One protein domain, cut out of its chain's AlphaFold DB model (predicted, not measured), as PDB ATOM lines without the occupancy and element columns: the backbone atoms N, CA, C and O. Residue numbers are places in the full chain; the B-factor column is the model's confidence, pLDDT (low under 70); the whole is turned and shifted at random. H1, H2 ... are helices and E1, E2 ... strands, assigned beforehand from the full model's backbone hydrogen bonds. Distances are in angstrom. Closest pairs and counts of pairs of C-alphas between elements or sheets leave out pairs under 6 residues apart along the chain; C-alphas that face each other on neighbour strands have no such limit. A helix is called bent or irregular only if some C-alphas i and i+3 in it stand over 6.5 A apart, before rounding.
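This is residues 215 to 290 of the 290 residues of the protein "Hyaluronidase" of Liparis tanakae (Tanaka's snailfish) (UniProt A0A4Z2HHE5). One long helix, H1, bent partway with its two arms at 30 degrees, makes the length of the domain, and a small hairpin of two short strands, E1 and E2, sits beside its last residues like a head at one end. Between the strands a long loop, residues 262 to 286, swings out and back across H1b, and its residues 275 to 280 stick out. The printed part has 76 residues, with one named helix and then two named strands in the order H1, E1, E2; the strands form one antiparallel sheet, E1 - E2, and the class is mostly helix. The whole is only just loose, close to extended, with a radius of gyration of the C-alphas of 16.7 A, and its elongated outline spans 48 by 29 by 25 A.

The sheet has two strands, E1, residues 259 to 261, and E2, residues 287 to 289, which are antiparallel neighbours and form a hairpin, with 132 degrees between their directions. N 260 and O 288 are 3.2 A apart and N 288 and O 260 are 2.8 A apart, both within hydrogen-bond range. The C-alphas of Arg 261 and Tyr 287 face each other at 4.6 A. H1, residues 220 to 252, was assigned as one helix by its hydrogen bonds, but is bent: C-alphas 232 and 235 are 6.6 A apart. Its arms are H1a, residues 220 to 232, and H1b, residues 235 to 252; they are near each other, at a shallow tilt of 30 degrees. The closest C-alphas of H1b and E1 are those of Ser 249 and Cys 259, 6.0 A apart. Those of H1b and E2 are Leu 252 and Leu 289, 7.5 A apart. H1a is apart from E1 and from E2. In H1a and H1b every O i to N i+4 pair is within hydrogen-bond range.

H1a begins at C-alpha 220, at (170.326, 164.268, 236.845), and measures 18.1 A from first to last C-alpha. H1b measures 25.7 A and ends at C-alpha 252, at (158.663, 131.417, 266.219). E1 and E2 have three residues each and measure 6.8 A each; E2 ends at C-alpha 289, at (151.593, 132.150, 263.774).

The C-alphas of Thr 219 and Lys 285 are the two farthest apart, 48.4 A. Residues 219 to 225, of which 220 to 225 belong to H1, stand free, as do residues 275 to 280. The link from H1 to E1 is short, with 6 residues, and the link from E1 to E2 is long, with 25. The printed part has no cut and ends at residue 290, the chain's last. The mean pLDDT of the printed part is 82.2; residues 274 to 290 are under 70.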
ATOM      1  N   SER A 215     157.732 156.093 235.464       73.62
ATOM      2  CA  SER A 215     158.698 156.382 234.408       73.62
ATOM      3  C   SER A 215     158.409 157.768 233.839       73.62
ATOM      4  O   SER A 215     157.683 157.922 232.867       73.62
ATOM      5  N   GLU A 216     158.945 158.784 234.503       79.44
ATOM      6  CA  GLU A 216     158.962 160.171 234.038       79.44
ATOM      7  C   GLU A 216     160.405 160.582 233.750       79.44
ATOM      8  O   GLU A 216     161.337 160.034 234.357       79.44
ATOM      9  N   THR A 217     160.584 161.539 232.837       83.38
ATOM     10  CA  THR A 217     161.876 162.190 232.599       83.38
ATOM     11  C   THR A 217     162.360 162.823 233.896       83.38
ATOM     12  O   THR A 217     161.778 163.798 234.361       83.38
ATOM     13  N   LYS A 218     163.417 162.248 234.474       86.19
ATOM     14  CA  LYS A 218     164.076 162.752 235.681       86.19
ATOM     15  C   LYS A 218     165.314 163.537 235.285       86.19
ATOM     16  O   LYS A 218     166.073 163.121 234.410       86.19
ATOM     17  N   THR A 219     165.526 164.654 235.956       92.56
ATOM     18  CA  THR A 219     166.784 165.392 235.910       92.56
ATOM     19  C   THR A 219     167.906 164.575 236.552       92.56
ATOM     20  O   THR A 219     167.668 163.683 237.372       92.56
ATOM     21  N   GLU A 220     169.157 164.896 236.216       93.12
ATOM     22  CA  GLU A 220     170.326 164.268 236.845       93.12
ATOM     23  C   GLU A 220     170.279 164.391 238.375       93.12
ATOM     24  O   GLU A 220     170.529 163.420 239.088       93.12
ATOM     25  N   ARG A 221     169.865 165.561 238.875       93.56
ATOM     26  CA  ARG A 221     169.716 165.829 240.305       93.56
ATOM     27  C   ARG A 221     168.678 164.921 240.962       93.56
ATOM     28  O   ARG A 221     168.975 164.311 241.979       93.56
ATOM     29  N   GLU A 222     167.495 164.762 240.372       91.44
ATOM     30  CA  GLU A 222     166.458 163.873 240.924       91.44
ATOM     31  C   GLU A 222     166.902 162.405 240.953       91.44
ATOM     32  O   GLU A 222     166.546 161.665 241.874       91.44
ATOM     33  N   CYS A 223     167.694 161.979 239.965       92.00
ATOM     34  CA  CYS A 223     168.309 160.656 239.950       92.00
ATOM     35  C   CYS A 223     169.366 160.501 241.053       92.00
ATOM     36  O   CYS A 223     169.394 159.459 241.708       92.00
ATOM     37  N   GLN A 224     170.199 161.517 241.288       94.38
ATOM     38  CA  GLN A 224     171.177 161.526 242.382       94.38
ATOM     39  C   GLN A 224     170.484 161.495 243.752       94.38
ATOM     40  O   GLN A 224     170.824 160.651 244.581       94.38
ATOM     41  N   ASP A 225     169.451 162.317 243.954       91.69
ATOM     42  CA  ASP A 225     168.659 162.348 245.189       91.69
ATOM     43  C   ASP A 225     167.969 160.995 245.443       91.69
ATOM     44  O   ASP A 225     167.925 160.494 246.570       91.69
ATOM     45  N   LEU A 226     167.434 160.361 244.390       91.12
ATOM     46  CA  LEU A 226     166.862 159.018 244.489       91.12
ATOM     47  C   LEU A 226     167.929 157.973 244.833       91.12
ATOM     48  O   LEU A 226     167.687 157.127 245.692       91.12
ATOM     49  N   ALA A 227     169.097 158.024 244.191       93.25
ATOM     50  CA  ALA A 227     170.194 157.103 244.471       93.25
ATOM     51  C   ALA A 227     170.680 157.236 245.921       93.25
ATOM     52  O   ALA A 227     170.887 156.229 246.601       93.25
ATOM     53  N   GLU A 228     170.793 158.466 246.423       94.81
ATOM     54  CA  GLU A 228     171.152 158.739 247.810       94.81
ATOM     55  C   GLU A 228     170.101 158.191 248.781       94.81
ATOM     56  O   GLU A 228     170.457 157.485 249.726       94.81
ATOM     57  N   PHE A 229     168.814 158.435 248.523       92.62
ATOM     58  CA  PHE A 229     167.723 157.884 249.329       92.62
ATOM     59  C   PHE A 229     167.739 156.349 249.351       92.62
ATOM     60  O   PHE A 229     167.630 155.737 250.418       92.62
ATOM     61  N   VAL A 230     167.929 155.711 248.191       93.50
ATOM     62  CA  VAL A 230     168.023 154.249 248.081       93.50
ATOM     63  C   VAL A 230     169.199 153.721 248.895       93.50
ATOM     64  O   VAL A 230     169.039 152.770 249.658       93.50
ATOM     65  N   HIS A 231     170.369 154.342 248.774       95.25
ATOM     66  CA  HIS A 231     171.580 153.866 249.428       95.25
ATOM     67  C   HIS A 231     171.580 154.118 250.942       95.25
ATOM     68  O   HIS A 231     172.015 153.266 251.715       95.25
ATOM     69  N   LYS A 232     171.132 155.297 251.379       92.81
ATOM     70  CA  LYS A 232     171.264 155.741 252.774       92.81
ATOM     71  C   LYS A 232     170.049 155.421 253.636       92.81
ATOM     72  O   LYS A 232     170.211 155.285 254.845       92.81
ATOM     73  N   VAL A 233     168.860 155.299 253.046       91.88
ATOM     74  CA  VAL A 233     167.604 155.189 253.803       91.88
ATOM     75  C   VAL A 233     166.883 153.883 253.479       91.88
ATOM     76  O   VAL A 233     166.800 152.993 254.327       91.88
ATOM     77  N   LEU A 234     166.407 153.724 252.242       93.25
ATOM     78  CA  LEU A 234     165.549 152.599 251.865       93.25
ATOM     79  C   LEU A 234     166.283 151.252 251.904       93.25
ATOM     80  O   LEU A 234     165.733 150.271 252.406       93.25
ATOM     81  N   GLY A 235     167.509 151.183 251.388       94.12
ATOM     82  CA  GLY A 235     168.312 149.958 251.345       94.12
ATOM     83  C   GLY A 235     168.589 149.392 252.743       94.12
ATOM     84  O   GLY A 235     168.188 148.256 253.018       94.12
ATOM     85  N   PRO A 236     169.198 150.172 253.658       94.44
ATOM     86  CA  PRO A 236     169.424 149.746 255.038       94.44
ATOM     87  C   PRO A 236     168.136 149.341 255.762       94.44
ATOM     88  O   PRO A 236     168.107 148.308 256.437       94.44
ATOM     89  N   TYR A 237     167.051 150.099 255.579       93.81
ATOM     90  CA  TYR A 237     165.754 149.779 256.173       93.81
ATOM     91  C   TYR A 237     165.179 148.455 255.641       93.81
ATOM     92  O   TYR A 237     164.722 147.610 256.412       93.81
ATOM     93  N   SER A 238     165.271 148.225 254.329       94.88
ATOM     94  CA  SER A 238     164.799 146.993 253.684       94.88
ATOM     95  C   SER A 238     165.552 145.763 254.191       94.88
ATOM     96  O   SER A 238     164.934 144.732 254.463       94.88
ATOM     97  N   ILE A 239     166.875 145.862 254.371       94.38
ATOM     98  CA  ILE A 239     167.691 144.780 254.945       94.38
ATOM     99  C   ILE A 239     167.275 144.508 256.390       94.38
ATOM    100  O   ILE A 239     167.133 143.345 256.773       94.38
ATOM    101  N   ASN A 240     167.051 145.563 257.176       94.75
ATOM    102  CA  ASN A 240     166.625 145.461 258.565       94.75
ATOM    103  C   ASN A 240     165.305 144.669 258.683       94.75
ATOM    104  O   ASN A 240     165.290 143.591 259.281       94.75
ATOM    105  N   VAL A 241     164.236 145.127 258.021       95.00
ATOM    106  CA  VAL A 241     162.913 144.475 258.068       95.00
ATOM    107  C   VAL A 241     162.954 143.050 257.503       95.00
ATOM    108  O   VAL A 241     162.409 142.116 258.096       95.00
ATOM    109  N   THR A 242     163.642 142.835 256.379       95.25
ATOM    110  CA  THR A 242     163.739 141.500 255.754       95.25
ATOM    111  C   THR A 242     164.495 140.511 256.646       95.25
ATOM    112  O   THR A 242     164.139 139.335 256.740       95.25
ATOM    113  N   THR A 243     165.539 140.967 257.338       95.31
ATOM    114  CA  THR A 243     166.290 140.107 258.260       95.31
ATOM    115  C   THR A 243     165.468 139.812 259.513       95.31
ATOM    116  O   THR A 243     165.395 138.657 259.930       95.31
ATOM    117  N   ALA A 244     164.796 140.819 260.081       95.38
ATOM    118  CA  ALA A 244     163.945 140.658 261.257       95.38
ATOM    119  C   ALA A 244     162.783 139.682 261.006       95.38
ATOM    120  O   ALA A 244     162.579 138.751 261.785       95.38
ATOM    121  N   THR A 245     162.074 139.825 259.883       95.12
ATOM    122  CA  THR A 245     160.990 138.907 259.477       95.12
ATOM    123  C   THR A 245     161.490 137.471 259.296       95.12
ATOM    124  O   THR A 245     160.849 136.529 259.771       95.12
ATOM    125  N   ARG A 246     162.672 137.277 258.691       94.75
ATOM    126  CA  ARG A 246     163.291 135.950 258.539       94.75
ATOM    127  C   ARG A 246     163.681 135.328 259.881       94.75
ATOM    128  O   ARG A 246     163.421 134.145 260.092       94.75
ATOM    129  N   LEU A 247     164.295 136.099 260.778       95.44
ATOM    130  CA  LEU A 247     164.662 135.630 262.119       95.44
ATOM    131  C   LEU A 247     163.427 135.278 262.947       95.44
ATOM    132  O   LEU A 247     163.423 134.253 263.631       95.44
ATOM    133  N   CYS A 248     162.372 136.085 262.841       94.81
ATOM    134  CA  CYS A 248     161.100 135.816 263.493       94.81
ATOM    135  C   CYS A 248     160.482 134.507 262.990       94.81
ATOM    136  O   CYS A 248     160.171 133.628 263.789       94.81
ATOM    137  N   SER A 249     160.404 134.323 261.668       95.38
ATOM    138  CA  SER A 249     159.913 133.082 261.063       95.38
ATOM    139  C   SER A 249     160.716 131.860 261.516       95.38
ATOM    140  O   SER A 249     160.137 130.841 261.891       95.38
ATOM    141  N   ALA A 250     162.048 131.950 261.542       95.12
ATOM    142  CA  ALA A 250     162.901 130.850 261.990       95.12
ATOM    143  C   ALA A 250     162.684 130.509 263.474       95.12
ATOM    144  O   ALA A 250     162.632 129.333 263.828       95.12
ATOM    145  N   SER A 251     162.540 131.530 264.321       94.19
ATOM    146  CA  SER A 251     162.487 131.368 265.778       94.19
ATOM    147  C   SER A 251     161.099 130.980 266.287       94.19
ATOM    148  O   SER A 251     160.997 130.118 267.153       94.19
ATOM    149  N   LEU A 252     160.042 131.601 265.755       94.19
ATOM    150  CA  LEU A 252     158.663 131.417 266.219       94.19
ATOM    151  C   LEU A 252     157.857 130.481 265.316       94.19
ATOM    152  O   LEU A 252     157.038 129.709 265.805       94.19
ATOM    153  N   CYS A 253     158.114 130.491 264.005       92.69
ATOM    154  CA  CYS A 253     157.358 129.700 263.029       92.69
ATOM    155  C   CYS A 253     158.122 128.462 262.528       92.69
ATOM    156  O   CYS A 253     157.693 127.836 261.559       92.69
ATOM    157  N   GLN A 254     159.279 128.125 263.118       94.50
ATOM    158  CA  GLN A 254     160.160 127.028 262.676       94.50
ATOM    159  C   GLN A 254     160.522 127.100 261.177       94.50
ATOM    160  O   GLN A 254     160.725 126.082 260.516       94.50
ATOM    161  N   GLY A 255     160.542 128.311 260.611       92.81
ATOM    162  CA  GLY A 255     160.770 128.564 259.187       92.81
ATOM    163  C   GLY A 255     159.621 128.155 258.256       92.81
ATOM    164  O   GLY A 255     159.817 128.130 257.043       92.81
ATOM    165  N   LYS A 256     158.438 127.817 258.788       94.62
ATOM    166  CA  LYS A 256     157.278 127.310 258.028       94.62
ATOM    167  C   LYS A 256     156.101 128.287 257.941       94.62
ATOM    168  O   LYS A 256     155.054 127.910 257.433       94.62
ATOM    169  N   GLY A 257     156.272 129.515 258.418       93.94
ATOM    170  CA  GLY A 257     155.206 130.515 258.464       93.94
ATOM    171  C   GLY A 257     155.740 131.936 258.560       93.94
ATOM    172  O   GLY A 257     156.959 132.150 258.576       93.94
ATOM    173  N   ARG A 258     154.836 132.910 258.635       95.12
ATOM    174  CA  ARG A 258     155.186 134.322 258.862       95.12
ATOM    175  C   ARG A 258     154.731 134.768 260.239       95.12
ATOM    176  O   ARG A 258     153.739 134.280 260.767       95.12
ATOM    177  N   CYS A 259     155.473 135.709 260.805       94.19
ATOM    178  CA  CYS A 259     155.041 136.391 262.009       94.19
ATOM    179  C   CYS A 259     154.024 137.464 261.645       94.19
ATOM    180  O   CYS A 259     154.278 138.261 260.742       94.19
ATOM    181  N   VAL A 260     152.902 137.476 262.359       94.31
ATOM    182  CA  VAL A 260     151.831 138.462 262.198       94.31
ATOM    183  C   VAL A 260     151.566 139.107 263.546       94.31
ATOM    184  O   VAL A 260     151.482 138.398 264.548       94.31
ATOM    185  N   ARG A 261     151.468 140.434 263.596       93.12
ATOM    186  CA  ARG A 261     151.178 141.177 264.825       93.12
ATOM    187  C   ARG A 261     149.875 140.671 265.459       93.12
ATOM    188  O   ARG A 261     148.882 140.476 264.765       93.12
ATOM    189  N   GLN A 262     149.892 140.406 266.768       87.94
ATOM    190  CA  GLN A 262     148.720 139.881 267.486       87.94
ATOM    191  C   GLN A 262     147.602 140.905 267.608       87.94
ATOM    192  O   GLN A 262     146.443 140.562 267.396       87.94
ATOM    193  N   ASP A 263     147.969 142.130 267.970       88.81
ATOM    194  CA  ASP A 263     147.058 143.257 268.091       88.81
ATOM    195  C   ASP A 263     147.296 144.221 266.917       88.81
ATOM    196  O   ASP A 263     148.332 144.899 266.894       88.81
ATOM    197  N   PRO A 264     146.381 144.277 265.931       84.75
ATOM    198  CA  PRO A 264     146.485 145.188 264.796       84.75
ATOM    199  C   PRO A 264     146.573 146.664 265.190       84.75
ATOM    200  O   PRO A 264     147.099 147.436 264.405       84.75
ATOM    201  N   GLU A 265     146.145 147.061 266.387       84.50
ATOM    202  CA  GLU A 265     146.202 148.461 266.832       84.50
ATOM    203  C   GLU A 265     147.502 148.792 267.587       84.50
ATOM    204  O   GLU A 265     147.777 149.943 267.927       84.50
ATOM    205  N   SER A 266     148.338 147.787 267.867       87.88
ATOM    206  CA  SER A 266     149.595 147.984 268.589       87.88
ATOM    207  C   SER A 266     150.721 148.509 267.687       87.88
ATOM    208  O   SER A 266     150.853 148.129 266.527       87.88
ATOM    209  N   SER A 267     151.622 149.325 268.241       84.69
ATOM    210  CA  SER A 267     152.755 149.934 267.518       84.69
ATOM    211  C   SER A 267     153.996 149.031 267.418       84.69
ATOM    212  O   SER A 267     155.134 149.506 267.403       84.69
ATOM    213  N   VAL A 268     153.798 147.711 267.377       87.62
ATOM    214  CA  VAL A 268     154.894 146.734 267.336       87.62
ATOM    215  C   VAL A 268     155.287 146.436 265.888       87.62
ATOM    216  O   VAL A 268     154.445 146.059 265.075       87.62
ATOM    217  N   TYR A 269     156.582 146.551 265.585       89.81
ATOM    218  CA  TYR A 269     157.153 146.306 264.256       89.81
ATOM    219  C   TYR A 269     158.247 145.234 264.283       89.81
ATOM    220  O   TYR A 269     158.847 144.944 265.323       89.81
ATOM    221  N   LEU A 270     158.529 144.652 263.115       90.56
ATOM    222  CA  LEU A 270     159.613 143.689 262.917       90.56
ATOM    223  C   LEU A 270     160.892 144.409 262.473       90.56
ATOM    224  O   LEU A 270     161.180 144.507 261.280       90.56
ATOM    225  N   HIS A 271     161.678 144.878 263.444       91.56
ATOM    226  CA  HIS A 271     163.009 145.457 263.230       91.56
ATOM    227  C   HIS A 271     164.086 144.706 264.015       91.56
ATOM    228  O   HIS A 271     163.827 144.094 265.049       91.56
ATOM    229  N   LEU A 272     165.316 144.752 263.511       87.06
ATOM    230  CA  LEU A 272     166.503 144.297 264.216       87.06
ATOM    231  C   LEU A 272     166.807 145.236 265.394       87.06
ATOM    232  O   LEU A 272     166.703 146.457 265.241       87.06
ATOM    233  N   PRO A 273     167.240 144.696 266.544       76.06
ATOM    234  CA  PRO A 273     167.651 145.510 267.679       76.06
ATOM    235  C   PRO A 273     168.877 146.361 267.328       76.06
ATOM    236  O   PRO A 273     169.809 145.904 266.666       76.06
ATOM    237  N   VAL A 274     168.887 147.607 267.809       67.38
ATOM    238  CA  VAL A 274     169.898 148.627 267.468       67.38
ATOM    239  C   VAL A 274     171.291 148.295 268.039       67.38
ATOM    240  O   VAL A 274     172.291 148.832 267.575       67.38
ATOM    241  N   THR A 275     171.405 147.364 268.996       51.28
ATOM    242  CA  THR A 275     172.693 146.863 269.511       51.28
ATOM    243  C   THR A 275     172.602 145.409 269.983       51.28
ATOM    244  O   THR A 275     171.572 144.945 270.463       51.28
ATOM    245  N   SER A 276     173.722 144.685 269.893       44.47
ATOM    246  CA  SER A 276     173.926 143.269 270.256       44.47
ATOM    247  C   SER A 276     173.749 142.918 271.748       44.47
ATOM    248  O   SER A 276     174.184 141.858 272.196       44.47
ATOM    249  N   LYS A 277     173.090 143.771 272.537       36.09
ATOM    250  CA  LYS A 277     172.755 143.532 273.945       36.09
ATOM    251  C   LYS A 277     171.301 143.887 274.204       36.09
ATOM    252  O   LYS A 277     171.002 144.867 274.864       36.09
ATOM    253  N   LEU A 278     170.441 143.067 273.622       35.25
ATOM    254  CA  LEU A 278     169.128 142.631 274.085       35.25
ATOM    255  C   LEU A 278     168.474 142.076 272.826       35.25
ATOM    256  O   LEU A 278     167.770 142.763 272.092       35.25
ATOM    257  N   VAL A 279     168.730 140.794 272.566       36.59
ATOM    258  CA  VAL A 279     167.692 139.986 271.937       36.59
ATOM    259  C   VAL A 279     166.578 139.958 272.979       36.59
ATOM    260  O   VAL A 279     166.497 139.032 273.785       36.59
ATOM    261  N   GLU A 280     165.748 141.003 273.030       39.72
ATOM    262  CA  GLU A 280     164.368 140.761 273.407       39.72
ATOM    263  C   GLU A 280     163.925 139.719 272.397       39.72
ATOM    264  O   GLU A 280     163.831 139.988 271.197       39.72
ATOM    265  N   LYS A 281     163.841 138.466 272.866       40.59
ATOM    266  CA  LYS A 281     163.235 137.376 272.114       40.59
ATOM    267  C   LYS A 281     162.013 137.989 271.467       40.59
ATOM    268  O   LYS A 281     161.168 138.501 272.202       40.59
ATOM    269  N   VAL A 282     161.955 137.967 270.136       50.00
ATOM    270  CA  VAL A 282     160.721 138.272 269.420       50.00
ATOM    271  C   VAL A 282     159.665 137.420 270.109       50.00
ATOM    272  O   VAL A 282     159.764 136.196 270.117       50.00
ATOM    273  N   SER A 283     158.823 138.076 270.898       44.16
ATOM    274  CA  SER A 283     158.102 137.398 271.965       44.16
ATOM    275  C   SER A 283     156.823 136.846 271.375       44.16
ATOM    276  O   SER A 283     156.109 137.560 270.668       44.16
ATOM    277  N   GLU A 284     156.488 135.605 271.729       53.66
ATOM    278  CA  GLU A 284     155.174 135.014 271.452       53.66
ATOM    279  C   GLU A 284     154.021 135.880 271.980       53.66
ATOM    280  O   GLU A 284     152.882 135.691 271.579       53.66
ATOM    281  N   LYS A 285     154.293 136.858 272.855       57.69
ATOM    282  CA  LYS A 285     153.299 137.806 273.366       57.69
ATOM    283  C   LYS A 285     152.832 138.844 272.334       57.69
ATOM    284  O   LYS A 285     151.788 139.444 272.540       57.69
ATOM    285  N   PHE A 286     153.595 139.092 271.267       58.31
ATOM    286  CA  PHE A 286     153.283 140.159 270.303       58.31
ATOM    287  C   PHE A 286     152.978 139.657 268.890       58.31
ATOM    288  O   PHE A 286     152.424 140.411 268.092       58.31
ATOM    289  N   TYR A 287     153.293 138.396 268.577       61.19
ATOM    290  CA  TYR A 287     153.106 137.826 267.240       61.19
ATOM    291  C   TYR A 287     152.350 136.492 267.281       61.19
ATOM    292  O   TYR A 287     152.583 135.663 268.159       61.19
ATOM    293  N   ARG A 288     151.408 136.291 266.352       63.56
ATOM    294  CA  ARG A 288     150.696 135.028 266.117       63.56
ATOM    295  C   ARG A 288     151.268 134.341 264.876       63.56
ATOM    296  O   ARG A 288     151.841 134.985 263.998       63.56
ATOM    297  N   LEU A 289     151.107 133.023 264.838       54.94
ATOM    298  CA  LEU A 289     151.593 132.150 263.774       54.94
ATOM    299  C   LEU A 289     150.540 132.004 262.665       54.94
ATOM    300  O   LEU A 289     149.368 131.763 262.971       54.94
ATOM    301  N   TYR A 290     150.984 132.112 261.409       50.41
ATOM    302  CA  TYR A 290     150.217 131.827 260.191       50.41
ATOM    303  C   TYR A 290     151.069 131.027 259.201       50.41
ATOM    304  O   TYR A 290     152.282 131.344 259.076       50.41
TER     305      TYR A 290